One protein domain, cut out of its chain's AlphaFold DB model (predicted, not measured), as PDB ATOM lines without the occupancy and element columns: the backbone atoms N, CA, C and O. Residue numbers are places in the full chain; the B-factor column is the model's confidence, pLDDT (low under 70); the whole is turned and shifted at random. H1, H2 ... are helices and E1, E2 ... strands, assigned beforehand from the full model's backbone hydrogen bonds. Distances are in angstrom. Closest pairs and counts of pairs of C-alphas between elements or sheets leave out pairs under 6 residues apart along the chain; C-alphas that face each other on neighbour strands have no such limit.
ATOM      1  N   GLU A 163     -55.252  11.368 -59.305       93.12
ATOM      2  CA  GLU A 163     -56.056  11.292 -58.073       93.12
ATOM      3  C   GLU A 163     -55.396  10.399 -57.023       93.12
ATOM      4  O   GLU A 163     -55.238  10.798 -55.871       93.12
ATOM      5  N   ARG A 164     -54.900   9.224 -57.431       94.94
ATOM      6  CA  ARG A 164     -54.223   8.318 -56.503       94.94
ATOM      7  C   ARG A 164     -52.910   8.906 -55.984       94.94
ATOM      8  O   ARG A 164     -52.581   8.720 -54.815       94.94
ATOM      9  N   LEU A 165     -52.162   9.627 -56.825       95.75
ATOM     10  CA  LEU A 165     -50.975  10.373 -56.387       95.75
ATOM     11  C   LEU A 165     -51.334  11.433 -55.345       95.75
ATOM     12  O   LEU A 165     -50.623  11.576 -54.351       95.75
ATOM     13  N   PHE A 166     -52.433  12.152 -55.564       94.56
ATOM     14  CA  PHE A 166     -52.902  13.194 -54.662       94.56
ATOM     15  C   PHE A 166     -53.347  12.630 -53.307       94.56
ATOM     16  O   PHE A 166     -52.972  13.173 -52.268       94.56
ATOM     17  N   GLU A 167     -54.059  11.503 -53.297       93.75
ATOM     18  CA  GLU A 167     -54.406  10.776 -52.071       93.75
ATOM     19  C   GLU A 167     -53.162  10.346 -51.286       93.75
ATOM     20  O   GLU A 167     -53.064  10.642 -50.097       93.75
ATOM     21  N   ILE A 168     -52.184   9.714 -51.949       96.06
ATOM     22  CA  ILE A 168     -50.933   9.275 -51.309       96.06
ATOM     23  C   ILE A 168     -50.160  10.474 -50.752       96.06
ATOM     24  O   ILE A 168     -49.647  10.418 -49.636       96.06
ATOM     25  N   ALA A 169     -50.078  11.572 -51.505       96.38
ATOM     26  CA  ALA A 169     -49.456  12.803 -51.035       96.38
ATOM     27  C   ALA A 169     -50.155  13.347 -49.780       96.38
ATOM     28  O   ALA A 169     -49.478  13.780 -48.848       96.38
ATOM     29  N   ASN A 170     -51.491  13.291 -49.737       93.62
ATOM     30  CA  ASN A 170     -52.275  13.712 -48.584       93.62
ATOM     31  C   ASN A 170     -52.075  12.791 -47.365       93.62
ATOM     32  O   ASN A 170     -51.961  13.286 -46.248       93.62
ATOM     33  N   GLU A 171     -51.999  11.473 -47.564       93.12
ATOM     34  CA  GLU A 171     -51.651  10.508 -46.509       93.12
ATOM     35  C   GLU A 171     -50.260  10.814 -45.924       93.12
ATOM     36  O   GLU A 171     -50.103  10.897 -44.708       93.12
ATOM     37  N   VAL A 172     -49.262  11.046 -46.789       96.06
ATOM     38  CA  VAL A 172     -47.878  11.328 -46.378       96.06
ATOM     39  C   VAL A 172     -47.779  12.621 -45.573       96.06
ATOM     40  O   VAL A 172     -47.234  12.604 -44.476       96.06
ATOM     41  N   ILE A 173     -48.308  13.741 -46.073       94.38
ATOM     42  CA  ILE A 173     -48.215  15.015 -45.341       94.38
ATOM     43  C   ILE A 173     -48.928  14.953 -43.987       94.38
ATOM     44  O   ILE A 173     -48.429  15.532 -43.028       94.38
ATOM     45  N   LEU A 174     -50.066  14.258 -43.878       90.81
ATOM     46  CA  LEU A 174     -50.743  14.089 -42.592       90.81
ATOM     47  C   LEU A 174     -49.881  13.276 -41.621       90.81
ATOM     48  O   LEU A 174     -49.698  13.713 -40.490       90.81
ATOM     49  N   ALA A 175     -49.295  12.163 -42.073       92.31
ATOM     50  CA  ALA A 175     -48.406  11.347 -41.250       92.31
ATOM     51  C   ALA A 175     -47.174  12.134 -40.761       92.31
ATOM     52  O   ALA A 175     -46.876  12.134 -39.570       92.31
ATOM     53  N   GLU A 176     -46.500  12.868 -41.648       94.56
ATOM     54  CA  GLU A 176     -45.304  13.642 -41.286       94.56
ATOM     55  C   GLU A 176     -45.625  14.847 -40.386       94.56
ATOM     56  O   GLU A 176     -44.851  15.172 -39.489       94.56
ATOM     57  N   ARG A 177     -46.779  15.506 -40.572       90.94
ATOM     58  CA  ARG A 177     -47.235  16.590 -39.676       90.94
ATOM     59  C   ARG A 177     -47.638  16.092 -38.294       90.94
ATOM     60  O   ARG A 177     -47.610  16.870 -37.346       90.94
ATOM     61  N   THR A 178     -48.050  14.834 -38.199       89.19
ATOM     62  CA  THR A 178     -48.316  14.170 -36.926       89.19
ATOM     63  C   THR A 178     -47.014  13.785 -36.224       89.19
ATOM     64  O   THR A 178     -46.915  13.925 -35.012       89.19
ATOM     65  N   ALA A 179     -46.006  13.336 -36.976       91.81
ATOM     66  CA  ALA A 179     -44.728  12.897 -36.421       91.81
ATOM     67  C   ALA A 179     -43.783  14.048 -36.026       91.81
ATOM     68  O   ALA A 179     -42.887  13.843 -35.208       91.81
ATOM     69  N   LEU A 180     -43.942  15.236 -36.623       93.88
ATOM     70  CA  LEU A 180     -43.013  16.357 -36.461       93.88
ATOM     71  C   LEU A 180     -43.696  17.635 -35.964       93.88
ATOM     72  O   LEU A 180     -44.736  18.054 -36.472       93.88
ATOM     73  N   HIS A 181     -43.037  18.337 -35.043       93.38
ATOM     74  CA  HIS A 181     -43.418  19.669 -34.585       93.38
ATOM     75  C   HIS A 181     -42.598  20.742 -35.290       93.38
ATOM     76  O   HIS A 181     -41.364  20.688 -35.331       93.38
ATOM     77  N   TYR A 182     -43.276  21.774 -35.792       95.50
ATOM     78  CA  TYR A 182     -42.567  22.893 -36.393       95.50
ATOM     79  C   TYR A 182     -41.772  23.655 -35.326       95.50
ATOM     80  O   TYR A 182     -42.345  24.167 -34.364       95.50
ATOM     81  N   SER A 183     -40.466  23.810 -35.526       96.06
ATOM     82  CA  SER A 183     -39.619  24.661 -34.704       96.06
ATOM     83  C   SER A 183     -38.457  25.254 -35.489       96.06
ATOM     84  O   SER A 183     -37.546  24.543 -35.905       96.06
ATOM     85  N   ASN A 184     -38.423  26.583 -35.598       93.75
ATOM     86  CA  ASN A 184     -37.216  27.279 -36.053       93.75
ATOM     87  C   ASN A 184     -36.234  27.584 -34.903       93.75
ATOM     88  O   ASN A 184     -35.119  28.028 -35.159       93.75
ATOM     89  N   PHE A 185     -36.620  27.332 -33.643       94.25
ATOM     90  CA  PHE A 185     -35.704  27.404 -32.504       94.25
ATOM     91  C   PHE A 185     -34.712  26.240 -32.528       94.25
ATOM     92  O   PHE A 185     -33.513  26.475 -32.436       94.25
ATOM     93  N   HIS A 186     -35.198  25.006 -32.685       95.38
ATOM     94  CA  HIS A 186     -34.345  23.816 -32.666       95.38
ATOM     95  C   HIS A 186     -33.368  23.807 -33.836       95.38
ATOM     96  O   HIS A 186     -32.189  23.544 -33.636       95.38
ATOM     97  N   THR A 187     -33.823  24.202 -35.029       92.44
ATOM     98  CA  THR A 187     -32.932  24.379 -36.181       92.44
ATOM     99  C   THR A 187     -31.876  25.452 -35.932       92.44
ATOM    100  O   THR A 187     -30.713  25.229 -36.243       92.44
ATOM    101  N   TYR A 188     -32.243  26.591 -35.334       91.19
ATOM    102  CA  TYR A 188     -31.252  27.583 -34.914       91.19
ATOM    103  C   TYR A 188     -30.253  26.978 -33.919       91.19
ATOM    104  O   TYR A 188     -29.055  27.091 -34.125       91.19
ATOM    105  N   ASN A 189     -30.728  26.306 -32.870       91.88
ATOM    106  CA  ASN A 189     -29.863  25.751 -31.834       91.88
ATOM    107  C   ASN A 189     -28.914  24.665 -32.368       91.88
ATOM    108  O   ASN A 189     -27.770  24.609 -31.946       91.88
ATOM    109  N   ALA A 190     -29.370  23.837 -33.308       91.31
ATOM    110  CA  ALA A 190     -28.559  22.794 -33.933       91.31
ATOM    111  C   ALA A 190     -27.425  23.351 -34.809       91.31
ATOM    112  O   ALA A 190     -26.435  22.660 -35.035       91.31
ATOM    113  N   PHE A 191     -27.579  24.572 -35.328       88.94
ATOM    114  CA  PHE A 191     -26.691  25.133 -36.349       88.94
ATOM    115  C   PHE A 191     -26.009  26.445 -35.957       88.94
ATOM    116  O   PHE A 191     -25.201  26.950 -36.729       88.94
ATOM    117  N   ARG A 192     -26.313  27.007 -34.782       85.75
ATOM    118  CA  ARG A 192     -25.747  28.288 -34.319       85.75
ATOM    119  C   ARG A 192     -24.225  28.255 -34.137       85.75
ATOM    120  O   ARG A 192     -23.614  29.310 -34.206       85.75
ATOM    121  N   ASP A 193     -23.664  27.067 -33.918       83.56
ATOM    122  CA  ASP A 193     -22.241  26.833 -33.647       83.56
ATOM    123  C   ASP A 193     -21.518  26.234 -34.880       83.56
ATOM    124  O   ASP A 193     -20.437  25.663 -34.766       83.56
ATOM    125  N   ILE A 194     -22.136  26.295 -36.070       86.12
ATOM    126  CA  ILE A 194     -21.566  25.782 -37.322       86.12
ATOM    127  C   ILE A 194     -20.919  26.920 -38.123       86.12
ATOM    128  O   ILE A 194     -21.599  27.819 -38.621       86.12
ATOM    129  N   ASP A 195     -19.606  26.829 -38.333       82.81
ATOM    130  CA  ASP A 195     -18.779  27.899 -38.907       82.81
ATOM    131  C   ASP A 195     -18.381  27.667 -40.368       82.81
ATOM    132  O   ASP A 195     -18.121  28.624 -41.099       82.81
ATOM    133  N   THR A 196     -18.402  26.414 -40.839       86.56
ATOM    134  CA  THR A 196     -18.123  26.087 -42.248       86.56
ATOM    135  C   THR A 196     -19.264  25.363 -42.994       86.56
ATOM    136  O   THR A 196     -19.978  24.533 -42.419       86.56
ATOM    137  N   PRO A 197     -19.402  25.567 -44.324       89.19
ATOM    138  CA  PRO A 197     -20.329  24.790 -45.154       89.19
ATOM    139  C   PRO A 197     -20.127  23.274 -45.056       89.19
ATOM    140  O   PRO A 197     -21.079  22.515 -45.221       89.19
ATOM    141  N   GLU A 198     -18.902  22.823 -44.785       91.19
ATOM    142  CA  GLU A 198     -18.597  21.405 -44.616       91.19
ATOM    143  C   GLU A 198     -19.164  20.846 -43.308       91.19
ATOM    144  O   GLU A 198     -19.826  19.810 -43.327       91.19
ATOM    145  N   GLN A 199     -19.023  21.565 -42.192       90.69
ATOM    146  CA  GLN A 199     -19.694  21.212 -40.935       90.69
ATOM    147  C   GLN A 199     -21.222  21.173 -41.106       90.69
ATOM    148  O   GLN A 199     -21.868  20.241 -40.627       90.69
ATOM    149  N   ALA A 200     -21.805  22.120 -41.851       90.50
ATOM    150  CA  ALA A 200     -23.237  22.116 -42.161       90.50
ATOM    151  C   ALA A 200     -23.660  20.874 -42.968       90.50
ATOM    152  O   ALA A 200     -24.701  20.277 -42.684       90.50
ATOM    153  N   ARG A 201     -22.843  20.433 -43.938       92.75
ATOM    154  CA  ARG A 201     -23.071  19.164 -44.652       92.75
ATOM    155  C   ARG A 201     -22.991  17.971 -43.707       92.75
ATOM    156  O   ARG A 201     -23.898  17.140 -43.714       92.75
ATOM    157  N   GLN A 202     -21.950  17.907 -42.880       93.94
ATOM    158  CA  GLN A 202     -21.737  16.819 -41.926       93.94
ATOM    159  C   GLN A 202     -22.871  16.705 -40.905       93.94
ATOM    160  O   GLN A 202     -23.287  15.593 -40.586       93.94
ATOM    161  N   ALA A 203     -23.431  17.834 -40.463       92.12
ATOM    162  CA  ALA A 203     -24.567  17.862 -39.550       92.12
ATOM    163  C   ALA A 203     -25.824  17.174 -40.117       92.12
ATOM    164  O   ALA A 203     -26.694  16.772 -39.346       92.12
ATOM    165  N   VAL A 204     -25.914  17.016 -41.443       93.94
ATOM    166  CA  VAL A 204     -26.994  16.298 -42.137       93.94
ATOM    167  C   VAL A 204     -26.594  14.868 -42.498       93.94
ATOM    168  O   VAL A 204     -27.401  13.943 -42.372       93.94
ATOM    169  N   THR A 205     -25.377  14.676 -43.010       92.50
ATOM    170  CA  THR A 205     -24.959  13.398 -43.598       92.50
ATOM    171  C   THR A 205     -24.579  12.361 -42.549       92.50
ATOM    172  O   THR A 205     -24.932  11.191 -42.725       92.50
ATOM    173  N   LYS A 206     -23.920  12.767 -41.456       94.62
ATOM    174  CA  LYS A 206     -23.494  11.845 -40.398       94.62
ATOM    175  C   LYS A 206     -24.690  11.282 -39.624       94.62
ATOM    176  O   LYS A 206     -25.738  11.921 -39.508       94.62
ATOM    177  N   ALA A 207     -24.540  10.062 -39.109       92.06
ATOM    178  CA  ALA A 207     -25.586   9.377 -38.348       92.06
ATOM    179  C   ALA A 207     -25.887  10.077 -37.009       92.06
ATOM    180  O   ALA A 207     -27.038  10.122 -36.588       92.06
ATOM    181  N   ASP A 208     -24.863  10.669 -36.406       92.75
ATOM    182  CA  ASP A 208     -24.885  11.468 -35.181       92.75
ATOM    183  C   ASP A 208     -24.978  12.981 -35.455       92.75
ATOM    184  O   ASP A 208     -24.917  13.781 -34.526       92.75
ATOM    185  N   GLY A 209     -25.149  13.395 -36.715       92.88
ATOM    186  CA  GLY A 209     -25.226  14.806 -37.086       92.88
ATOM    187  C   GLY A 209     -26.408  15.525 -36.424       92.88
ATOM    188  O   GLY A 209     -27.495  14.959 -36.283       92.88
ATOM    189  N   ALA A 210     -26.213  16.800 -36.062       90.75
ATOM    190  CA  ALA A 210     -27.184  17.604 -35.312       90.75
ATOM    191  C   ALA A 210     -28.599  17.605 -35.922       90.75
ATOM    192  O   ALA A 210     -29.587  17.627 -35.193       90.75
ATOM    193  N   TRP A 211     -28.721  17.508 -37.252       92.94
ATOM    194  CA  TRP A 211     -30.015  17.432 -37.932       92.94
ATOM    195  C   TRP A 211     -30.837  16.203 -37.525       92.94
ATOM    196  O   TRP A 211     -32.052  16.295 -37.364       92.94
ATOM    197  N   ARG A 212     -30.181  15.049 -37.346       92.31
ATOM    198  CA  ARG A 212     -30.838  13.784 -36.979       92.31
ATOM    199  C   ARG A 212     -31.225  13.715 -35.506       92.31
ATOM    200  O   ARG A 212     -32.044  12.877 -35.151       92.31
ATOM    201  N   GLN A 213     -30.670  14.599 -34.681       93.06
ATOM    202  CA  GLN A 213     -30.967  14.698 -33.251       93.06
ATOM    203  C   GLN A 213     -32.118  15.669 -32.939       93.06
ATOM    204  O   GLN A 213     -32.556  15.755 -31.796       93.06
ATOM    205  N   MET A 214     -32.607  16.424 -33.931       94.62
ATOM    206  CA  MET A 214     -33.713  17.368 -33.736       94.62
ATOM    207  C   MET A 214     -35.102  16.740 -33.528       94.62
ATOM    208  O   MET A 214     -35.895  17.387 -32.839       94.62
ATOM    209  N   PRO A 215     -35.460  15.566 -34.103       95.50
ATOM    210  CA  PRO A 215     -36.779  14.976 -33.904       95.50
ATOM    211  C   PRO A 215     -37.186  14.904 -32.419       95.50
ATOM    212  O   PRO A 215     -36.349  14.585 -31.576       95.50
ATOM    213  N   PRO A 216     -38.457  15.206 -32.094       95.56
ATOM    214  CA  PRO A 216     -39.578  15.401 -33.021       95.56
ATOM    215  C   PRO A 216     -39.647  16.799 -33.669       95.56
ATOM    216  O   PRO A 216     -40.620  17.113 -34.346       95.56
ATOM    217  N   TYR A 217     -38.649  17.666 -33.499       96.56
ATOM    218  CA  TYR A 217     -38.662  19.025 -34.039       96.56
ATOM    219  C   TYR A 217     -38.061  19.140 -35.443       96.56
ATOM    220  O   TYR A 217     -37.051  18.520 -35.773       96.56
ATOM    221  N   ALA A 218     -38.652  20.009 -36.267       96.06
ATOM    222  CA  ALA A 218     -38.136  20.369 -37.588       96.06
ATOM    223  C   ALA A 218     -38.624  21.763 -38.018       96.06
ATOM    224  O   ALA A 218     -39.717  22.177 -37.653       96.06
ATOM    225  N   ASN A 219     -37.869  22.499 -38.833       94.88
ATOM    226  CA  ASN A 219     -38.390  23.690 -39.521       94.88
ATOM    227  C   ASN A 219     -39.072  23.311 -40.857       94.88
ATOM    228  O   ASN A 219     -39.247  22.132 -41.164       94.88
ATOM    229  N   CYS A 220     -39.428  24.303 -41.684       95.62
ATOM    230  CA  CYS A 220     -40.034  24.075 -43.004       95.62
ATOM    231  C   CYS A 220     -39.176  23.166 -43.901       95.62
ATOM    232  O   CYS A 220     -39.714  22.249 -44.517       95.62
ATOM    233  N   LEU A 221     -37.848  23.345 -43.917       96.50
ATOM    234  CA  LEU A 221     -36.928  22.487 -44.669       96.50
ATOM    235  C   LEU A 221     -36.970  21.040 -44.167       96.50
ATOM    236  O   LEU A 221     -37.060  20.116 -44.975       96.50
ATOM    237  N   GLY A 222     -36.927  20.841 -42.847       96.69
ATOM    238  CA  GLY A 222     -36.970  19.514 -42.239       96.69
ATOM    239  C   GLY A 222     -38.257  18.767 -42.532       96.69
ATOM    240  O   GLY A 222     -38.213  17.650 -43.048       96.69
ATOM    241  N   MET A 223     -39.396  19.415 -42.306       97.38
ATOM    242  CA  MET A 223     -40.696  18.803 -42.563       97.38
ATOM    243  C   MET A 223     -40.918  18.535 -44.062       97.38
ATOM    244  O   MET A 223     -41.392  17.460 -44.431       97.38
ATOM    245  N   ALA A 224     -40.538  19.463 -44.949       97.69
ATOM    246  CA  ALA A 224     -40.633  19.261 -46.397       97.69
ATOM    247  C   ALA A 224     -39.725  18.119 -46.884       97.69
ATOM    248  O   ALA A 224     -40.139  17.290 -47.698       97.69
ATOM    249  N   SER A 225     -38.499  18.030 -46.362       97.81
ATOM    250  CA  SER A 225     -37.570  16.944 -46.684       97.81
ATOM    251  C   SER A 225     -38.084  15.580 -46.211       97.81
ATOM    252  O   SER A 225     -37.943  14.588 -46.936       97.81
ATOM    253  N   ALA A 226     -38.707  15.525 -45.029       97.75
ATOM    254  CA  ALA A 226     -39.352  14.323 -44.510       97.75
ATOM    255  C   ALA A 226     -40.508  13.881 -45.424       97.75
ATOM    256  O   ALA A 226     -40.487  12.759 -45.933       97.75
ATOM    257  N   CYS A 227     -41.407  14.810 -45.787       98.25
ATOM    258  CA  CYS A 227     -42.489  14.568 -46.751       98.25
ATOM    259  C   CYS A 227     -41.962  14.029 -48.086       98.25
ATOM    260  O   CYS A 227     -42.463  13.031 -48.603       98.25
ATOM    261  N   CYS A 228     -40.915  14.644 -48.638       98.25
ATOM    262  CA  CYS A 228     -40.309  14.190 -49.885       98.25
ATOM    263  C   CYS A 228     -39.709  12.787 -49.766       98.25
ATOM    264  O   CYS A 228     -39.892  11.960 -50.658       98.25
ATOM    265  N   SER A 229     -39.014  12.485 -48.675       97.62
ATOM    266  CA  SER A 229     -38.408  11.166 -48.463       97.62
ATOM    267  C   SER A 229     -39.470  10.073 -48.317       97.62
ATOM    268  O   SER A 229     -39.390   9.044 -48.996       97.62
ATOM    269  N   ALA A 230     -40.502  10.327 -47.509       98.19
ATOM    270  CA  ALA A 230     -41.628   9.423 -47.305       98.19
ATOM    271  C   ALA A 230     -42.422   9.193 -48.599       98.19
ATOM    272  O   ALA A 230     -42.675   8.044 -48.976       98.19
ATOM    273  N   LEU A 231     -42.729  10.260 -49.345       98.25
ATOM    274  CA  LEU A 231     -43.456  10.178 -50.611       98.25
ATOM    275  C   LEU A 231     -42.668   9.393 -51.664       98.25
ATOM    276  O   LEU A 231     -43.209   8.479 -52.284       98.25
ATOM    277  N   ARG A 232     -41.363   9.661 -51.814       98.06
ATOM    278  CA  ARG A 232     -40.489   8.877 -52.706       98.06
ATOM    279  C   ARG A 232     -40.477   7.401 -52.331       98.06
ATOM    280  O   ARG A 232     -40.624   6.553 -53.211       98.06
ATOM    281  N   LYS A 233     -40.309   7.084 -51.042       97.88
ATOM    282  CA  LYS A 233     -40.304   5.700 -50.540       97.88
ATOM    283  C   LYS A 233     -41.622   4.997 -50.867       97.88
ATOM    284  O   LYS A 233     -41.599   3.897 -51.413       97.88
ATOM    285  N   ARG A 234     -42.757   5.650 -50.600       97.81
ATOM    286  CA  ARG A 234     -44.095   5.104 -50.857       97.81
ATOM    287  C   ARG A 234     -44.337   4.860 -52.344       97.81
ATOM    288  O   ARG A 234     -44.752   3.766 -52.711       97.81
ATOM    289  N   LEU A 235     -44.019   5.833 -53.200       96.75
ATOM    290  CA  LEU A 235     -44.211   5.722 -54.648       96.75
ATOM    291  C   LEU A 235     -43.313   4.645 -55.277       96.75
ATOM    292  O   LEU A 235     -43.767   3.926 -56.161       96.75
ATOM    293  N   ARG A 236     -42.070   4.467 -54.799       96.19
ATOM    294  CA  ARG A 236     -41.163   3.404 -55.287       96.19
ATOM    295  C   ARG A 236     -41.700   1.993 -55.055       96.19
ATOM    296  O   ARG A 236     -41.412   1.114 -55.862       96.19
ATOM    297  N   GLY A 237     -42.465   1.797 -53.981       95.88
ATOM    298  CA  GLY A 237     -43.099   0.519 -53.652       95.88
ATOM    299  C   GLY A 237     -44.333   0.188 -54.498       95.88
ATOM    300  O   GLY A 237     -44.859  -0.914 -54.386       95.88
ATOM    301  N   LEU A 238     -44.807   1.110 -55.343       95.94
ATOM    302  CA  LEU A 238     -46.012   0.941 -56.154       95.94
ATOM    303  C   LEU A 238     -45.629   0.878 -57.635       95.94
ATOM    304  O   LEU A 238     -45.292   1.899 -58.229       95.94
ATOM    305  N   SER A 239     -45.704  -0.307 -58.249       93.56
ATOM    306  CA  SER A 239     -45.229  -0.563 -59.624       93.56
ATOM    307  C   SER A 239     -45.710   0.478 -60.645       93.56
ATOM    308  O   SER A 239     -44.897   1.039 -61.377       93.56
ATOM    309  N   ARG A 240     -47.007   0.814 -60.630       92.75
ATOM    310  CA  ARG A 240     -47.617   1.805 -61.540       92.75
ATOM    311  C   ARG A 240     -47.193   3.252 -61.270       92.75
ATOM    312  O   ARG A 240     -47.251   4.074 -62.178       92.75
ATOM    313  N   LEU A 241     -46.776   3.579 -60.045       93.81
ATOM    314  CA  LEU A 241     -46.465   4.952 -59.628       93.81
ATOM    315  C   LEU A 241     -44.970   5.203 -59.397       93.81
ATOM    316  O   LEU A 241     -44.570   6.345 -59.186       93.81
ATOM    317  N   LYS A 242     -44.127   4.169 -59.493       92.56
ATOM    318  CA  LYS A 242     -42.677   4.237 -59.258       92.56
ATOM    319  C   LYS A 242     -41.994   5.361 -60.039       92.56
ATOM    320  O   LYS A 242     -41.105   6.013 -59.496       92.56
ATOM    321  N   ARG A 243     -42.441   5.641 -61.271       89.25
ATOM    322  CA  ARG A 243     -41.916   6.741 -62.104       89.25
ATOM    323  C   ARG A 243     -42.078   8.124 -61.455       89.25
ATOM    324  O   ARG A 243     -41.201   8.968 -61.593       89.25
ATOM    325  N   TYR A 244     -43.148   8.334 -60.688       93.50
ATOM    326  CA  TYR A 244     -43.418   9.598 -59.998       93.50
ATOM    327  C   TYR A 244     -42.512   9.828 -58.795       93.50
ATOM    328  O   TYR A 244     -42.348  10.968 -58.380       93.50
ATOM    329  N   ALA A 245     -41.870   8.786 -58.256       94.00
ATOM    330  CA  ALA A 245     -40.920   8.958 -57.162       94.00
ATOM    331  C   ALA A 245     -39.730   9.840 -57.565       94.00
ATOM    332  O   ALA A 245     -39.198  10.571 -56.736       94.00
ATOM    333  N   TYR A 246     -39.317   9.807 -58.831       90.12
ATOM    334  CA  TYR A 246     -38.286  10.721 -59.308       90.12
ATOM    335  C   TYR A 246     -38.811  12.162 -59.330       90.12
ATOM    336  O   TYR A 246     -38.042  13.086 -59.063       90.12
ATOM    337  N   ARG A 247     -40.111  12.365 -59.621       91.75
ATOM    338  CA  ARG A 247     -40.778  13.679 -59.780       91.75
ATOM    339  C   ARG A 247     -41.049  14.410 -58.478       91.75
ATOM    340  O   ARG A 247     -41.466  15.561 -58.499       91.75
ATOM    341  N   VAL A 248     -40.814  13.746 -57.354       95.81
ATOM    342  CA  VAL A 248     -40.876  14.374 -56.042       95.81
ATOM    343  C   VAL A 248     -39.669  15.290 -55.886       95.81
ATOM    344  O   VAL A 248     -38.525  14.826 -55.914       95.81
ATOM    345  N   GLU A 249     -39.913  16.572 -55.667       95.81
ATOM    346  CA  GLU A 249     -38.897  17.619 -55.602       95.81
ATOM    347  C   GLU A 249     -38.976  18.363 -54.271       95.81
ATOM    348  O   GLU A 249     -40.057  18.701 -53.792       95.81
ATOM    349  N   LEU A 250     -37.809  18.643 -53.692       96.81
ATOM    350  CA  LEU A 250     -37.679  19.548 -52.558       96.81
ATOM    351  C   LEU A 250     -37.349  20.933 -53.115       96.81
ATOM    352  O   LEU A 250     -36.316  21.102 -53.773       96.81
ATOM    353  N   VAL A 251     -38.234  21.899 -52.885       95.31
ATOM    354  CA  VAL A 251     -38.151  23.230 -53.493       95.31
ATOM    355  C   VAL A 251     -38.241  24.340 -52.447       95.31
ATOM    356  O   VAL A 251     -38.730  24.119 -51.340       95.31
ATOM    357  N   THR A 252     -37.783  25.536 -52.812       93.25
ATOM    358  CA  THR A 252     -37.828  26.750 -51.989       93.25
ATOM    359  C   THR A 252     -38.352  27.942 -52.783       93.25
ATOM    360  O   THR A 252     -38.128  28.016 -53.990       93.25
ATOM    361  N   ASP A 253     -39.028  28.864 -52.100       87.31
ATOM    362  CA  ASP A 253     -39.449  30.174 -52.622       87.31
ATOM    363  C   ASP A 253     -38.265  31.128 -52.864       87.31
ATOM    364  O   ASP A 253     -38.369  32.105 -53.604       87.31
ATOM    365  N   SER A 254     -37.096  30.829 -52.294       86.56
ATOM    366  CA  SER A 254     -35.864  31.559 -52.557       86.56
ATOM    367  C   SER A 254     -35.255  31.104 -53.885       86.56
ATOM    368  O   SER A 254     -34.305  30.323 -53.909       86.56
ATOM    369  N   TRP A 255     -35.777  31.601 -55.013       82.88
ATOM    370  CA  TRP A 255     -35.343  31.198 -56.363       82.88
ATOM    371  C   TRP A 255     -33.824  31.243 -56.560       82.88
ATOM    372  O   TRP A 255     -33.212  30.306 -57.079       82.88
ATOM    373  N   ARG A 256     -33.190  32.325 -56.093       83.81
ATOM    374  CA  ARG A 256     -31.733  32.505 -56.176       83.81
ATOM    375  C   ARG A 256     -30.956  31.668 -55.161       83.81
ATOM    376  O   ARG A 256     -29.744  31.552 -55.308       83.81
ATOM    377  N   GLN A 257     -31.626  31.124 -54.143       87.88
ATOM    378  CA  GLN A 257     -31.020  30.434 -52.998       87.88
ATOM    379  C   GLN A 257     -29.930  31.273 -52.321       87.88
ATOM    380  O   GLN A 257     -28.950  30.768 -51.790       87.88
ATOM    381  N   ALA A 258     -30.121  32.589 -52.365       83.12
ATOM    382  CA  ALA A 258     -29.277  33.591 -51.744       83.12
ATOM    383  C   ALA A 258     -30.102  34.263 -50.648       83.12
ATOM    384  O   ALA A 258     -30.455  35.439 -50.723       83.12
ATOM    385  N   THR A 259     -30.508  33.477 -49.656       75.50
ATOM    386  CA  THR A 259     -31.382  33.979 -48.601       75.50
ATOM    387  C   THR A 259     -30.603  34.897 -47.670       75.50
ATOM    388  O   THR A 259     -29.426  34.672 -47.404       75.50
ATOM    389  N   THR A 260     -31.226  35.974 -47.201       72.81
ATOM    390  CA  THR A 260     -30.585  36.955 -46.312       72.81
ATOM    391  C   THR A 260     -30.785  36.641 -44.831       72.81
ATOM    392  O   THR A 260     -29.992  37.115 -44.013       72.81
ATOM    393  N   HIS A 261     -31.811  35.853 -44.499       74.25
ATOM    394  CA  HIS A 261     -32.135  35.359 -43.163       74.25
ATOM    395  C   HIS A 261     -33.019  34.104 -43.242       74.25
ATOM    396  O   HIS A 261     -33.743  33.905 -44.214       74.25
ATOM    397  N   ASP A 262     -33.046  33.299 -42.185       74.50
ATOM    398  CA  ASP A 262     -33.797  32.037 -42.130       74.50
ATOM    399  C   ASP A 262     -35.313  32.199 -42.352       74.50
ATOM    400  O   ASP A 262     -35.938  31.350 -42.977       74.50
ATOM    401  N   LEU A 263     -35.911  33.318 -41.919       73.50
ATOM    402  CA  LEU A 263     -37.342  33.589 -42.155       73.50
ATOM    403  C   LEU A 263     -37.715  33.870 -43.627       73.50
ATOM    404  O   LEU A 263     -38.899  33.926 -43.932       73.50
ATOM    405  N   ALA A 264     -36.741  34.087 -44.519       77.62
ATOM    406  CA  ALA A 264     -36.958  34.305 -45.956       77.62
ATOM    407  C   ALA A 264     -36.688  33.023 -46.760       77.62
ATOM    408  O   ALA A 264     -36.501  33.076 -47.973       77.62
ATOM    409  N   TYR A 265     -36.597  31.889 -46.063       84.62
ATOM    410  CA  TYR A 265     -36.398  30.579 -46.651       84.62
ATOM    411  C   TYR A 265     -37.593  29.694 -46.320       84.62
ATOM    412  O   TYR A 265     -37.626  29.041 -45.273       84.62
ATOM    413  N   HIS A 266     -38.592  29.659 -47.199       91.06
ATOM    414  CA  HIS A 266     -39.655  28.668 -47.108       91.06
ATOM    415  C   HIS A 266     -39.321  27.479 -47.998       91.06
ATOM    416  O   HIS A 266     -38.762  27.615 -49.086       91.06
ATOM    417  N   CYS A 267     -39.632  26.284 -47.515       94.62
ATOM    418  CA  CYS A 267     -39.352  25.035 -48.209       94.62
ATOM    419  C   CYS A 267     -40.601  24.172 -48.208       94.62
ATOM    420  O   CYS A 267     -41.269  24.034 -47.184       94.62
ATOM    421  N   ILE A 268     -40.878  23.558 -49.352       96.38
ATOM    422  CA  ILE A 268     -42.026  22.678 -49.556       96.38
ATOM    423  C   ILE A 268     -41.601  21.461 -50.376       96.38
ATOM    424  O   ILE A 268     -40.569  21.464 -51.053       96.38
ATOM    425  N   CYS A 269     -42.404  20.406 -50.306       97.94
ATOM    426  CA  CYS A 269     -42.253  19.254 -51.177       97.94
ATOM    427  C   CYS A 269     -43.308  19.317 -52.282       97.94
ATOM    428  O   CYS A 269     -44.469  19.609 -51.999       97.94
ATOM    429  N   ILE A 270     -42.932  19.056 -53.534       97.06
ATOM    430  CA  ILE A 270     -43.870  19.095 -54.661       97.06
ATOM    431  C   ILE A 270     -43.724  17.890 -55.587       97.06
ATOM    432  O   ILE A 270     -42.699  17.208 -55.590       97.06
ATOM    433  N   ILE A 271     -44.749  17.662 -56.404       95.88
ATOM    434  CA  ILE A 271     -44.693  16.843 -57.615       95.88
ATOM    435  C   ILE A 271     -45.198  17.704 -58.771       95.88
ATOM    436  O   ILE A 271     -46.381  18.055 -58.810       95.88
ATOM    437  N   ARG A 272     -44.314  18.016 -59.723       91.19
ATOM    438  CA  ARG A 272     -44.689  18.666 -60.986       91.19
ATOM    439  C   ARG A 272     -45.256  17.626 -61.955       91.19
ATOM    440  O   ARG A 272     -44.596  16.634 -62.271       91.19
ATOM    441  N   LEU A 273     -46.491  17.846 -62.395       92.06
ATOM    442  CA  LEU A 273     -47.205  17.053 -63.399       92.06
ATOM    443  C   LEU A 273     -47.491  17.930 -64.626       92.06
ATOM    444  O   LEU A 273     -47.395  19.158 -64.565       92.06
ATOM    445  N   ASP A 274     -47.879  17.323 -65.739       87.38
ATOM    446  CA  ASP A 274     -48.051  18.033 -67.010       87.38
ATOM    447  C   ASP A 274     -49.161  19.093 -66.936       87.38
ATOM    448  O   ASP A 274     -48.999  20.206 -67.444       87.38
ATOM    449  N   GLN A 275     -50.256  18.749 -66.247       88.62
ATOM    450  CA  GLN A 275     -51.476  19.556 -66.109       88.62
ATOM    451  C   GLN A 275     -51.748  20.032 -64.676       88.62
ATOM    452  O   GLN A 275     -52.731  20.729 -64.429       88.62
ATOM    453  N   SER A 276     -50.922  19.650 -63.699       93.38
ATOM    454  CA  SER A 276     -51.087  20.098 -62.312       93.38
ATOM    455  C   SER A 276     -49.796  20.019 -61.496       93.38
ATOM    456  O   SER A 276     -48.801  19.445 -61.921       93.38
ATOM    457  N   CYS A 277     -49.799  20.606 -60.310       94.19
ATOM    458  CA  CYS A 277     -48.752  20.469 -59.313       94.19
ATOM    459  C   CYS A 277     -49.390  19.996 -58.011       94.19
ATOM    460  O   CYS A 277     -50.382  20.577 -57.564       94.19
ATOM    461  N   ILE A 278     -48.832  18.946 -57.411       95.81
ATOM    462  CA  ILE A 278     -49.213  18.504 -56.068       95.81
ATOM    463  C   ILE A 278     -48.210  19.096 -55.083       95.81
ATOM    464  O   ILE A 278     -47.008  18.902 -55.234       95.81
ATOM    465  N   ILE A 279     -48.703  19.807 -54.075       95.12
ATOM    466  CA  ILE A 279     -47.922  20.558 -53.096       95.12
ATOM    467  C   ILE A 279     -48.149  19.959 -51.713       95.12
ATOM    468  O   ILE A 279     -49.286  19.809 -51.262       95.12
ATOM    469  N   LEU A 280     -47.055  19.659 -51.023       96.38
ATOM    470  CA  LEU A 280     -47.016  19.269 -49.626       96.38
ATOM    471  C   LEU A 280     -46.251  20.358 -48.861       96.38
ATOM    472  O   LEU A 280     -45.020  20.368 -48.822       96.38
ATOM    473  N   ASP A 281     -47.000  21.276 -48.254       94.12
ATOM    474  CA  ASP A 281     -46.480  22.294 -47.338       94.12
ATOM    475  C   ASP A 281     -46.953  21.968 -45.913       94.12
ATOM    476  O   ASP A 281     -48.051  22.372 -45.510       94.12
ATOM    477  N   PRO A 282     -46.162  21.203 -45.147       92.12
ATOM    478  CA  PRO A 282     -46.564  20.736 -43.826       92.12
ATOM    479  C   PRO A 282     -46.666  21.853 -42.774       92.12
ATOM    480  O   PRO A 282     -47.261  21.639 -41.716       92.12
ATOM    481  N   VAL A 283     -46.111  23.039 -43.039       89.75
ATOM    482  CA  VAL A 283     -46.103  24.157 -42.087       89.75
ATOM    483  C   VAL A 283     -47.360  25.001 -42.237       89.75
ATOM    484  O   VAL A 283     -48.033  25.291 -41.245       89.75
ATOM    485  N   SER A 284     -47.693  25.379 -43.471       85.19
ATOM    486  CA  SER A 284     -48.782  26.322 -43.744       85.19
ATOM    487  C   SER A 284     -50.100  25.635 -44.085       85.19
ATOM    488  O   SER A 284     -51.170  26.214 -43.885       85.19
ATOM    489  N   HIS A 285     -50.047  24.402 -44.592       84.38
ATOM    490  CA  HIS A 285     -51.217  23.691 -45.075       84.38
ATOM    491  C   HIS A 285     -51.486  22.420 -44.282       84.38
ATOM    492  O   HIS A 285     -50.608  21.750 -43.744       84.38
ATOM    493  N   ARG A 286     -52.779  22.118 -44.171       82.38
ATOM    494  CA  ARG A 286     -53.272  21.021 -43.345       82.38
ATOM    495  C   ARG A 286     -53.129  19.647 -44.000       82.38
ATOM    496  O   ARG A 286     -53.049  18.653 -43.288       82.38
ATOM    497  N   GLY A 287     -53.128  19.626 -45.326       88.44
ATOM    498  CA  GLY A 287     -53.034  18.453 -46.183       88.44
ATOM    499  C   GLY A 287     -52.476  18.858 -47.546       88.44
ATOM    500  O   GLY A 287     -52.152  20.033 -47.763       88.44
ATOM    501  N   ALA A 288     -52.377  17.903 -48.466       92.81
ATOM    502  CA  ALA A 288     -51.815  18.168 -49.784       92.81
ATOM    503  C   ALA A 288     -52.733  19.111 -50.578       92.81
ATOM    504  O   ALA A 288     -53.957  19.071 -50.438       92.81
ATOM    505  N   GLN A 289     -52.142  19.960 -51.416       92.00
ATOM    506  CA  GLN A 289     -52.862  20.835 -52.340       92.00
ATOM    507  C   GLN A 289     -52.578  20.413 -53.779       92.00
ATOM    508  O   GLN A 289     -51.447  20.062 -54.099       92.00
ATOM    509  N   ARG A 290     -53.575  20.471 -54.658       92.44
ATOM    510  CA  ARG A 290     -53.397  20.288 -56.101       92.44
ATOM    511  C   ARG A 290     -53.752  21.570 -56.835       92.44
ATOM    512  O   ARG A 290     -54.869  22.059 -56.700       92.44
ATOM    513  N   VAL A 291     -52.819  22.090 -57.619       89.44
ATOM    514  CA  VAL A 291     -52.984  23.317 -58.405       89.44
ATOM    515  C   VAL A 291     -52.901  22.944 -59.874       89.44
ATOM    516  O   VAL A 291     -51.884  22.411 -60.308       89.44
ATOM    517  N   TYR A 292     -53.963  23.167 -60.639       88.81
ATOM    518  CA  TYR A 292     -53.954  22.868 -62.070       88.81
ATOM    519  C   TYR A 292     -53.176  23.921 -62.855       88.81
ATOM    520  O   TYR A 292     -53.068  25.075 -62.440       88.81
ATOM    521  N   LEU A 293     -52.647  23.519 -64.008       84.81
ATOM    522  CA  LEU A 293     -51.970  24.422 -64.926       84.81
ATOM    523  C   LEU A 293     -52.924  25.550 -65.336       84.81
ATOM    524  O   LEU A 293     -54.100  25.313 -65.616       84.81
ATOM    525  N   ASN A 294     -52.411  26.777 -65.353       79.81
ATOM    526  CA  ASN A 294     -53.162  28.004 -65.624       79.81
ATOM    527  C   ASN A 294     -54.273  28.314 -64.602       79.81
ATOM    528  O   ASN A 294     -55.135  29.150 -64.878       79.81
ATOM    529  N   GLN A 295     -54.264  27.676 -63.426       80.69
ATOM    530  CA  GLN A 295     -55.199  27.967 -62.340       80.69
ATOM    531  C   GLN A 295     -54.494  28.569 -61.122       80.69
ATOM    532  O   GLN A 295     -53.326  28.295 -60.837       80.69
ATOM    533  N   ILE A 296     -55.253  29.391 -60.394       76.44
ATOM    534  CA  ILE A 296     -54.885  29.933 -59.088       76.44
ATOM    535  C   ILE A 296     -55.664  29.167 -58.022       76.44
ATOM    536  O   ILE A 296     -56.867  28.932 -58.152       76.44
ATOM    537  N   GLY A 297     -54.979  28.844 -56.934       69.69
ATOM    538  CA  GLY A 297     -55.551  28.195 -55.771       69.69
ATOM    539  C   GLY A 297     -55.338  26.686 -55.768       69.69
ATOM    540  O   GLY A 297     -55.407  26.006 -56.790       69.69
ATOM    541  N   GLY A 298     -55.078  26.159 -54.573       63.34
ATOM    542  CA  GLY A 298     -55.028  24.723 -54.330       63.34
ATOM    543  C   GLY A 298     -56.418  24.126 -54.122       63.34
ATOM    544  O   GLY A 298     -57.209  24.631 -53.320       63.34
ATOM    545  N   TYR A 299     -56.702  23.024 -54.814       72.88
ATOM    546  CA  TYR A 299     -57.709  22.060 -54.390       72.88
ATOM    547  C   TYR A 299     -57.152  21.239 -53.225       72.88
ATOM    548  O   TYR A 299     -56.067  20.668 -53.331       72.88
ATOM    549  N   SER A 300     -57.909  21.160 -52.136       67.94
ATOM    550  CA  SER A 300     -57.585  20.361 -50.956       67.94
ATOM    551  C   SER A 300     -58.583  19.216 -50.809       67.94
ATOM    552  O   SER A 300     -59.769  19.405 -51.086       67.94
ATOM    553  N   VAL A 301     -58.137  18.058 -50.309       59.69
ATOM    554  CA  VAL A 301     -59.048  16.955 -49.932       59.69
ATOM    555  C   VAL A 301     -60.009  17.400 -48.822       59.69
ATOM    556  O   VAL A 301     -61.175  17.007 -48.803       59.69
ATOM    557  N   ASP A 302     -59.537  18.241 -47.900       60.31
ATOM    558  CA  ASP A 302     -60.362  18.816 -46.838       60.31
ATOM    559  C   ASP A 302     -61.035  20.110 -47.326       60.31
ATOM    560  O   ASP A 302     -60.389  21.148 -47.500       60.31
ATOM    561  N   ARG A 303     -62.356  20.020 -47.544       57.56
ATOM    562  CA  ARG A 303     -63.223  21.110 -48.027       57.56
ATOM    563  C   ARG A 303     -63.380  22.257 -47.024       57.56
ATOM    564  O   ARG A 303     -63.823  23.330 -47.422       57.56
ATOM    565  N   ASN A 304     -63.037  22.047 -45.750       53.47
ATOM    566  CA  ASN A 304     -63.145  23.068 -44.701       53.47
ATOM    567  C   ASN A 304     -61.929  23.996 -44.642       53.47
ATOM    568  O   ASN A 304     -61.910  24.952 -43.864       53.47
ATOM    569  N   ILE A 305     -60.895  23.714 -45.433       53.91
ATOM    570  CA  ILE A 305     -59.735  24.584 -45.548       53.91
ATOM    571  C   ILE A 305     -60.102  25.664 -46.566       53.91
ATOM    572  O   ILE A 305     -60.478  25.314 -47.689       53.91
ATOM    573  N   PRO A 306     -59.995  26.962 -46.218       52.00
ATOM    574  CA  PRO A 306     -60.070  28.021 -47.215       52.00
ATOM    575  C   PRO A 306     -59.140  27.633 -48.361       52.00
ATOM    576  O   PRO A 306     -57.973  27.342 -48.090       52.00
ATOM    577  N   ARG A 307     -59.656  27.556 -49.602       52.81
ATOM    578  CA  ARG A 307     -58.839  27.229 -50.786       52.81
ATOM    579  C   ARG A 307     -57.533  27.987 -50.639       52.81
ATOM    580  O   ARG A 307     -57.588  29.197 -50.436       52.81
ATOM    581  N   GLY A 308     -56.396  27.293 -50.623       52.12
ATOM    582  CA  GLY A 308     -55.108  27.941 -50.404       52.12
ATOM    583  C   GLY A 308     -54.878  28.919 -51.547       52.12
ATOM    584  O   GLY A 308     -54.386  28.510 -52.592       52.12
ATOM    585  N   MET A 309     -55.295  30.180 -51.385       56.56
ATOM    586  CA  MET A 309     -55.359  31.192 -52.450       56.56
ATOM    587  C   MET A 309     -53.969  31.732 -52.816       56.56
ATOM    588  O   MET A 309     -53.851  32.850 -53.298       56.56
ATOM    589  N   ARG A 310     -52.914  30.962 -52.540       72.75
ATOM    590  CA  ARG A 310     -51.529  31.417 -52.601       72.75
ATOM    591  C   ARG A 310     -50.713  30.774 -53.699       72.75
ATOM    592  O   ARG A 310     -49.584  31.173 -53.887       72.75
ATOM    593  N   TRP A 311     -51.241  29.805 -54.436       84.44
ATOM    594  CA  TRP A 311     -50.443  29.066 -55.414       84.44
ATOM    595  C   TRP A 311     -50.970  29.276 -56.824       84.44
ATOM    596  O   TRP A 311     -52.180  29.212 -57.037       84.44
ATOM    597  N   ALA A 312     -50.069  29.464 -57.780       84.81
ATOM    598  CA  ALA A 312     -50.382  29.365 -59.198       84.81
ATOM    599  C   ALA A 312     -49.384  28.429 -59.882       84.81
ATOM    600  O   ALA A 312     -48.182  28.481 -59.616       84.81
ATOM    601  N   TYR A 313     -49.899  27.563 -60.751       88.00
ATOM    602  CA  TYR A 313     -49.082  26.672 -61.566       88.00
ATOM    603  C   TYR A 313     -49.141  27.144 -63.012       88.00
ATOM    604  O   TYR A 313     -50.203  27.124 -63.634       88.00
ATOM    605  N   VAL A 314     -48.017  27.633 -63.527       83.12
ATOM    606  CA  VAL A 314     -47.961  28.389 -64.782       83.12
ATOM    607  C   VAL A 314     -46.953  27.782 -65.761       83.12
ATOM    608  O   VAL A 314     -45.949  27.193 -65.336       83.12
ATOM    609  N   PRO A 315     -47.194  27.911 -67.076       75.56
ATOM    610  CA  PRO A 315     -46.189  27.603 -68.076       75.56
ATOM    611  C   PRO A 315     -45.046  28.618 -67.971       75.56
ATOM    612  O   PRO A 315     -45.257  29.819 -67.826       75.56
ATOM    613  N   GLY A 316     -43.822  28.117 -68.026       67.50
ATOM    614  CA  GLY A 316     -42.596  28.892 -68.098       67.50
ATOM    615  C   GLY A 316     -41.925  28.759 -69.465       67.50
ATOM    616  O   GLY A 316     -42.401  28.024 -70.339       67.50
ATOM    617  N   PRO A 317     -40.782  29.436 -69.658       59.81
ATOM    618  CA  PRO A 317     -40.001  29.334 -70.884       59.81
ATOM    619  C   PRO A 317     -39.684  27.878 -71.232       59.81
ATOM    620  O   PRO A 317     -39.379  27.080 -70.344       59.81
ATOM    621  N   ARG A 318     -39.707  27.545 -72.530       56.22
ATOM    622  CA  ARG A 318     -39.377  26.198 -73.038       56.22
ATOM    623  C   ARG A 318     -40.257  25.099 -72.424       56.22
ATOM    624  O   ARG A 318     -39.751  24.047 -72.052       56.22
ATOM    625  N   ASN A 319     -41.553  25.373 -72.267       61.59
ATOM    626  CA  ASN A 319     -42.514  24.459 -71.643       61.59
ATOM    627  C   ASN A 319     -42.171  24.064 -70.195       61.59
ATOM    628  O   ASN A 319     -42.755  23.117 -69.668       61.59
ATOM    629  N   ALA A 320     -41.297  24.798 -69.497       68.12
ATOM    630  CA  ALA A 320     -41.091  24.572 -68.073       68.12
ATOM    631  C   ALA A 320     -42.420  24.720 -67.316       68.12
ATOM    632  O   ALA A 320     -43.311  25.461 -67.728       68.12
ATOM    633  N   ARG A 321     -42.570  24.014 -66.198       81.94
ATOM    634  CA  ARG A 321     -43.747  24.149 -65.341       81.94
ATOM    635  C   ARG A 321     -43.344  24.771 -64.017       81.94
ATOM    636  O   ARG A 321     -42.564  24.198 -63.253       81.94
ATOM    637  N   LEU A 322     -43.844  25.971 -63.766       83.25
ATOM    638  CA  LEU A 322     -43.430  26.791 -62.640       83.25
ATOM    639  C   LEU A 322     -44.548  26.842 -61.610       83.25
ATOM    640  O   LEU A 322     -45.707  27.079 -61.937       83.25
ATOM    641  N   LEU A 323     -44.182  26.619 -60.352       88.38
ATOM    642  CA  LEU A 323     -45.036  26.926 -59.217       88.38
ATOM    643  C   LEU A 323     -44.589  28.284 -58.682       88.38
ATOM    644  O   LEU A 323     -43.393  28.474 -58.460       88.38
ATOM    645  N   VAL A 324     -45.529  29.199 -58.485       84.25
ATOM    646  CA  VAL A 324     -45.283  30.538 -57.934       84.25
ATOM    647  C   VAL A 324     -46.243  30.800 -56.777       84.25
ATOM    648  O   VAL A 324     -47.355  30.257 -56.756       84.25
ATOM    649  N   GLU A 325     -45.830  31.643 -55.828       77.06
ATOM    650  CA  GLU A 325     -46.759  32.192 -54.841       77.06
ATOM    651  C   GLU A 325     -47.494  33.403 -55.440       77.06
ATOM    652  O   GLU A 325     -46.877  34.319 -55.995       77.06
ATOM    653  N   TYR A 326     -48.820  33.400 -55.332       67.62
ATOM    654  CA  TYR A 326     -49.710  34.506 -55.656       67.62
ATOM    655  C   TYR A 326     -50.125  35.195 -54.354       67.62
ATOM    656  O   TYR A 326     -50.755  34.581 -53.494       67.62
ATOM    657  N   ALA A 327     -49.793  36.473 -54.200       54.69
ATOM    658  CA  ALA A 327     -50.218  37.259 -53.051       54.69
ATOM    659  C   ALA A 327     -51.317  38.242 -53.483       54.69
ATOM    660  O   ALA A 327     -51.038  39.116 -54.305       54.69
ATOM    661  N   PRO A 328     -52.538  38.200 -52.920       47.25
ATOM    662  CA  PRO A 328     -53.403  39.363 -52.964       47.25
ATOM    663  C   PRO A 328     -52.862  40.342 -51.919       47.25
ATOM    664  O   PRO A 328     -53.276  40.317 -50.763       47.25
ATOM    665  N   LEU A 329     -51.878  41.168 -52.281       42.34
ATOM    666  CA  LEU A 329     -51.456  42.261 -51.395       42.34
ATOM    667  C   LEU A 329     -52.437  43.444 -51.431       42.34
ATOM    668  O   LEU A 329     -52.366  44.295 -50.552       42.34
ATOM    669  N   TYR A 330     -53.403  43.454 -52.362       38.91
ATOM    670  CA  TYR A 330     -54.486  44.438 -52.410       38.91
ATOM    671  C   TYR A 330     -55.826  43.774 -52.799       38.91
ATOM    672  O   TYR A 330     -55.871  43.066 -53.805       38.91
ATOM    673  N   PRO A 331     -56.913  43.964 -52.022       36.31
ATOM    674  CA  PRO A 331     -58.200  43.292 -52.232       36.31
ATOM    675  C   PRO A 331     -59.067  43.836 -53.387       36.31
ATOM    676  O   PRO A 331     -60.158  43.312 -53.586       36.31
ATOM    677  N   SER A 350     -48.154  40.825 -61.093       45.38
ATOM    678  CA  SER A 350     -46.844  40.508 -60.516       45.38
ATOM    679  C   SER A 350     -46.924  39.197 -59.730       45.38
ATOM    680  O   SER A 350     -47.705  39.091 -58.786       45.38
ATOM    681  N   TYR A 351     -46.098  38.211 -60.084       51.94
ATOM    682  CA  TYR A 351     -45.882  37.003 -59.277       51.94
ATOM    683  C   TYR A 351     -44.641  37.157 -58.394       51.94
ATOM    684  O   TYR A 351     -43.782  38.002 -58.657       51.94
ATOM    685  N   SER A 352     -44.547  36.329 -57.353       59.47
ATOM    686  CA  SER A 352     -43.271  36.088 -56.675       59.47
ATOM    687  C   SER A 352     -42.292  35.349 -57.596       59.47
ATOM    688  O   SER A 352     -42.672  34.803 -58.639       59.47
ATOM    689  N   ASP A 353     -41.025  35.320 -57.192       71.81
ATOM    690  CA  ASP A 353     -40.037  34.436 -57.798       71.81
ATOM    691  C   ASP A 353     -40.536  32.968 -57.759       71.81
ATOM    692  O   ASP A 353     -41.143  32.546 -56.770       71.81
ATOM    693  N   PRO A 354     -40.305  32.158 -58.811       81.25
ATOM    694  CA  PRO A 354     -40.755  30.769 -58.819       81.25
ATOM    695  C   PRO A 354     -40.094  29.912 -57.742       81.25
ATOM    696  O   PRO A 354     -38.965  30.154 -57.320       81.25
ATOM    697  N   PHE A 355     -40.755  28.814 -57.378       89.12
ATOM    698  CA  PHE A 355     -40.149  27.809 -56.515       89.12
ATOM    699  C   PHE A 355     -39.020  27.073 -57.245       89.12
ATOM    700  O   PHE A 355     -39.249  26.376 -58.241       89.12
ATOM    701  N   ALA A 356     -37.799  27.176 -56.724       88.31
ATOM    702  CA  ALA A 356     -36.614  26.508 -57.259       88.31
ATOM    703  C   ALA A 356     -36.330  25.194 -56.529       88.31
ATOM    704  O   ALA A 356     -36.468  25.111 -55.311       88.31
ATOM    705  N   ILE A 357     -35.851  24.179 -57.255       92.44
ATOM    706  CA  ILE A 357     -35.279  22.969 -56.641       92.44
ATOM    707  C   ILE A 357     -34.056  23.369 -55.817       92.44
ATOM    708  O   ILE A 357     -33.160  24.042 -56.330       92.44
ATOM    709  N   ILE A 358     -33.995  22.929 -54.560       94.62
ATOM    710  CA  ILE A 358     -32.859  23.227 -53.682       94.62
ATOM    711  C   ILE A 358     -31.588  22.575 -54.247       94.62
ATOM    712  O   ILE A 358     -31.518  21.352 -54.416       94.62
ATOM    713  N   LYS A 359     -30.572  23.390 -54.552       92.00
ATOM    714  CA  LYS A 359     -29.278  22.925 -55.071       92.00
ATOM    715  C   LYS A 359     -28.607  22.065 -54.006       92.00
ATOM    716  O   LYS A 359     -28.572  22.453 -52.848       92.00
ATOM    717  N   GLY A 360     -28.102  20.888 -54.373       92.19
ATOM    718  CA  GLY A 360     -27.523  19.947 -53.402       92.19
ATOM    719  C   GLY A 360     -28.545  19.296 -52.455       92.19
ATOM    720  O   GLY A 360     -28.155  18.692 -51.456       92.19
ATOM    721  N   GLY A 361     -29.848  19.409 -52.745       94.69
ATOM    722  CA  GLY A 361     -30.913  18.791 -51.956       94.69
ATOM    723  C   GLY A 361     -30.951  19.296 -50.513       94.69
ATOM    724  O   GLY A 361     -30.756  20.479 -50.252       94.69
ATOM    725  N   LEU A 362     -31.203  18.393 -49.562       95.25
ATOM    726  CA  LEU A 362     -31.312  18.755 -48.149       95.25
ATOM    727  C   LEU A 362     -30.034  19.425 -47.612       95.25
ATOM    728  O   LEU A 362     -30.124  20.442 -46.933       95.25
ATOM    729  N   ALA A 363     -28.858  18.883 -47.943       94.75
ATOM    730  CA  ALA A 363     -27.584  19.409 -47.458       94.75
ATOM    731  C   ALA A 363     -27.337  20.846 -47.943       94.75
ATOM    732  O   ALA A 363     -26.938  21.701 -47.158       94.75
ATOM    733  N   GLY A 364     -27.638  21.142 -49.212       93.38
ATOM    734  CA  GLY A 364     -27.553  22.515 -49.714       93.38
ATOM    735  C   GLY A 364     -28.613  23.443 -49.117       93.38
ATOM    736  O   GLY A 364     -28.323  24.604 -48.850       93.38
ATOM    737  N   GLY A 365     -29.804  22.926 -48.798       92.81
ATOM    738  CA  GLY A 365     -30.810  23.682 -48.051       92.81
ATOM    739  C   GLY A 365     -30.347  24.066 -46.646       92.81
ATOM    740  O   GLY A 365     -30.571  25.196 -46.223       92.81
ATOM    741  N   VAL A 366     -29.665  23.157 -45.947       92.12
ATOM    742  CA  VAL A 366     -29.062  23.445 -44.638       92.12
ATOM    743  C   VAL A 366     -27.933  24.463 -44.775       92.12
ATOM    744  O   VAL A 366     -27.914  25.422 -44.016       92.12
ATOM    745  N   ILE A 367     -27.067  24.344 -45.788       90.19
ATOM    746  CA  ILE A 367     -26.046  25.367 -46.072       90.19
ATOM    747  C   ILE A 367     -26.691  26.748 -46.265       90.19
ATOM    748  O   ILE A 367     -26.236  27.709 -45.652       90.19
ATOM    749  N   ASN A 368     -27.764  26.859 -47.057       87.25
ATOM    750  CA  ASN A 368     -28.451  28.138 -47.285       87.25
ATOM    751  C   ASN A 368     -29.055  28.730 -45.998       87.25
ATOM    752  O   ASN A 368     -29.101  29.950 -45.846       87.25
ATOM    753  N   LEU A 369     -29.519  27.877 -45.076       83.88
ATOM    754  CA  LEU A 369     -30.049  28.295 -43.775       83.88
ATOM    755  C   LEU A 369     -28.949  28.744 -42.807       83.88
ATOM    756  O   LEU A 369     -29.132  29.738 -42.105       83.88
ATOM    757  N   THR A 370     -27.831  28.019 -42.763       81.38
ATOM    758  CA  THR A 370     -26.706  28.299 -41.859       81.38
ATOM    759  C   THR A 370     -25.875  29.494 -42.341       81.38
ATOM    760  O   THR A 370     -25.423  30.295 -41.527       81.38
ATOM    761  N   TYR A 371     -25.740  29.677 -43.662       68.94
ATOM    762  CA  TYR A 371     -24.963  30.748 -44.301       68.94
ATOM    763  C   TYR A 371     -25.835  31.650 -45.175       68.94
ATOM    764  O   TYR A 371     -25.768  31.581 -46.406       68.94
TER     765      TYR A 371
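Overview. This is residues 163 to 331 and 350 to 371 of the 541 residues of the protein "Predicted protein" of Leptosphaeria maculans (strain JN3 / isolate v23.1.3 / race Av1-4-5-6-7-8) (UniProt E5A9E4). One seven-stranded antiparallel sheet curls like part of a barrel and folds back on itself, so that the leaf E2 to E5 faces the smaller leaf E7 and E8, with E6 as the hinge; H5 packs over E2 and E3, and H1 over E4 and E5. Beyond the E2 edge, H7 packs on H5 and H3, and H3 with H2 and H4 makes a small helical cluster at one end, away from the sheet. The 191 printed residues include seven named helices and eight named strands, in the order H1 E1 H2 H3 H4 H5 H6 E2 E3 E4 E5 E6 E7 E8 H7, and the class is mixed. The whole is compact, with a radius of gyration of the C-alphas of 16.3 A and spans of 44 by 41 by 35 A.

Along the chain. Begin with the sheet at C-alpha 248, (-40.876, 14.374, -56.042), where E2 starts and runs to 252. Then come E3, residues 267 to 272, 15.2 A long, E4, 276 to 280, E5, 289 to 292, E6, 295 to 300, E7, 308 to 315, the longest strand at 19.8 A, and E8, 321 to 325. Find C-alpha 163 at (-56.056, 11.292, -58.073); from there H1 runs to 179, 24.5 A. E1 holds residues 181 to 183, H2 184 to 191, H3 197 to 205, H4 210 to 213, H5 220 to 236, 24.1 A long, and H6 244 to 247. H7, residues 361 to 370, spans 14.5 A and ends at C-alpha 370, (-26.706, 28.299, -41.859).

Arrangement. The strongly twisted sheet runs E2 E3 E4 E5 E6 E7 E8, a meander, each strand the antiparallel neighbour of the one before, with E2 and E8 as edge strands. Look for N 249 and O 270 at 2.9 A between E2 and E3, N 271 and O 278 at 2.8 A between E3 and E4, and N 277 and O 291 at 2.8 A between E4 and E5. E6 is staggered: residues 299 to 300 pair with E5, N 290 and O 299 at 2.8 A, and 295 to 298 with E7, N 297 and O 311 at 2.8 A. E7 and E8 have N 314 and O 322 at 2.9 A. Between the leaves of this folded sheet, the closest C-alphas of E5 and E7, those of Val 291 and Tyr 313, are 6.0 A apart. H5, the hub, is on the sheet at a height of 8.3 A, over E3 and only just over E2, with 3 C-alphas on E2; on the local plane it runs along E3 at 2 degrees. H1 is on the sheet at a height of 7.9 A, over E4 and E5, and on the local plane runs along E4 at 4 degrees. H1 touches H5, closest C-alphas Ile 173 and Cys 227 at 5.9 A, a steep tilt of 47 degrees, opposite ways. With residues 231 to 236 alone H5 touches H6, C-alphas of Arg 232 and Ala 245 at 4.5 A; H6 only grazes the sheet. With residues 221 to 225 alone H5 touches H7, closest C-alphas Ser 225 and Leu 362 at 6.7 A, a shallow tilt of 4 degrees, opposite ways. H7 only grazes the sheet with residues 361 to 365. Farther out, H7 touches H3, closest C-alphas Arg 201 and Ala 363 at 5.3 A, a steep tilt of 49 degrees. H3 and H4 touch only at the corner, C-alphas of Ala 203 and Ala 210 at 5.0 A, and H4 touches H2, C-alphas of Ala 190 and Ala 210 at 5.5 A. E1 pairs with no named strand, but its residues 181 to 182 pair with 217 to 218, parallel. H1, H2, H5 and H7 have each O i to N i+4 pair within hydrogen-bond range, H3 has 4 of 5, and H4 and H6 are too short for such a pair.

Size, cuts and confidence. The two C-alphas farthest apart are those of Asp 208 and Pro 331, at 49.1 A. Residues 332 to 349 are not printed, and C-alphas 331 and 350 stand 14.3 A apart across this cut, in the link from E8 to H7. The link from E2 to E3, residues 253 to 266, is long. The mean pLDDT of the printed part is 85.8; it is under 70 at 27 residues, among them 300 to 309, 316 to 320, 326 to 331 and 350 to 352.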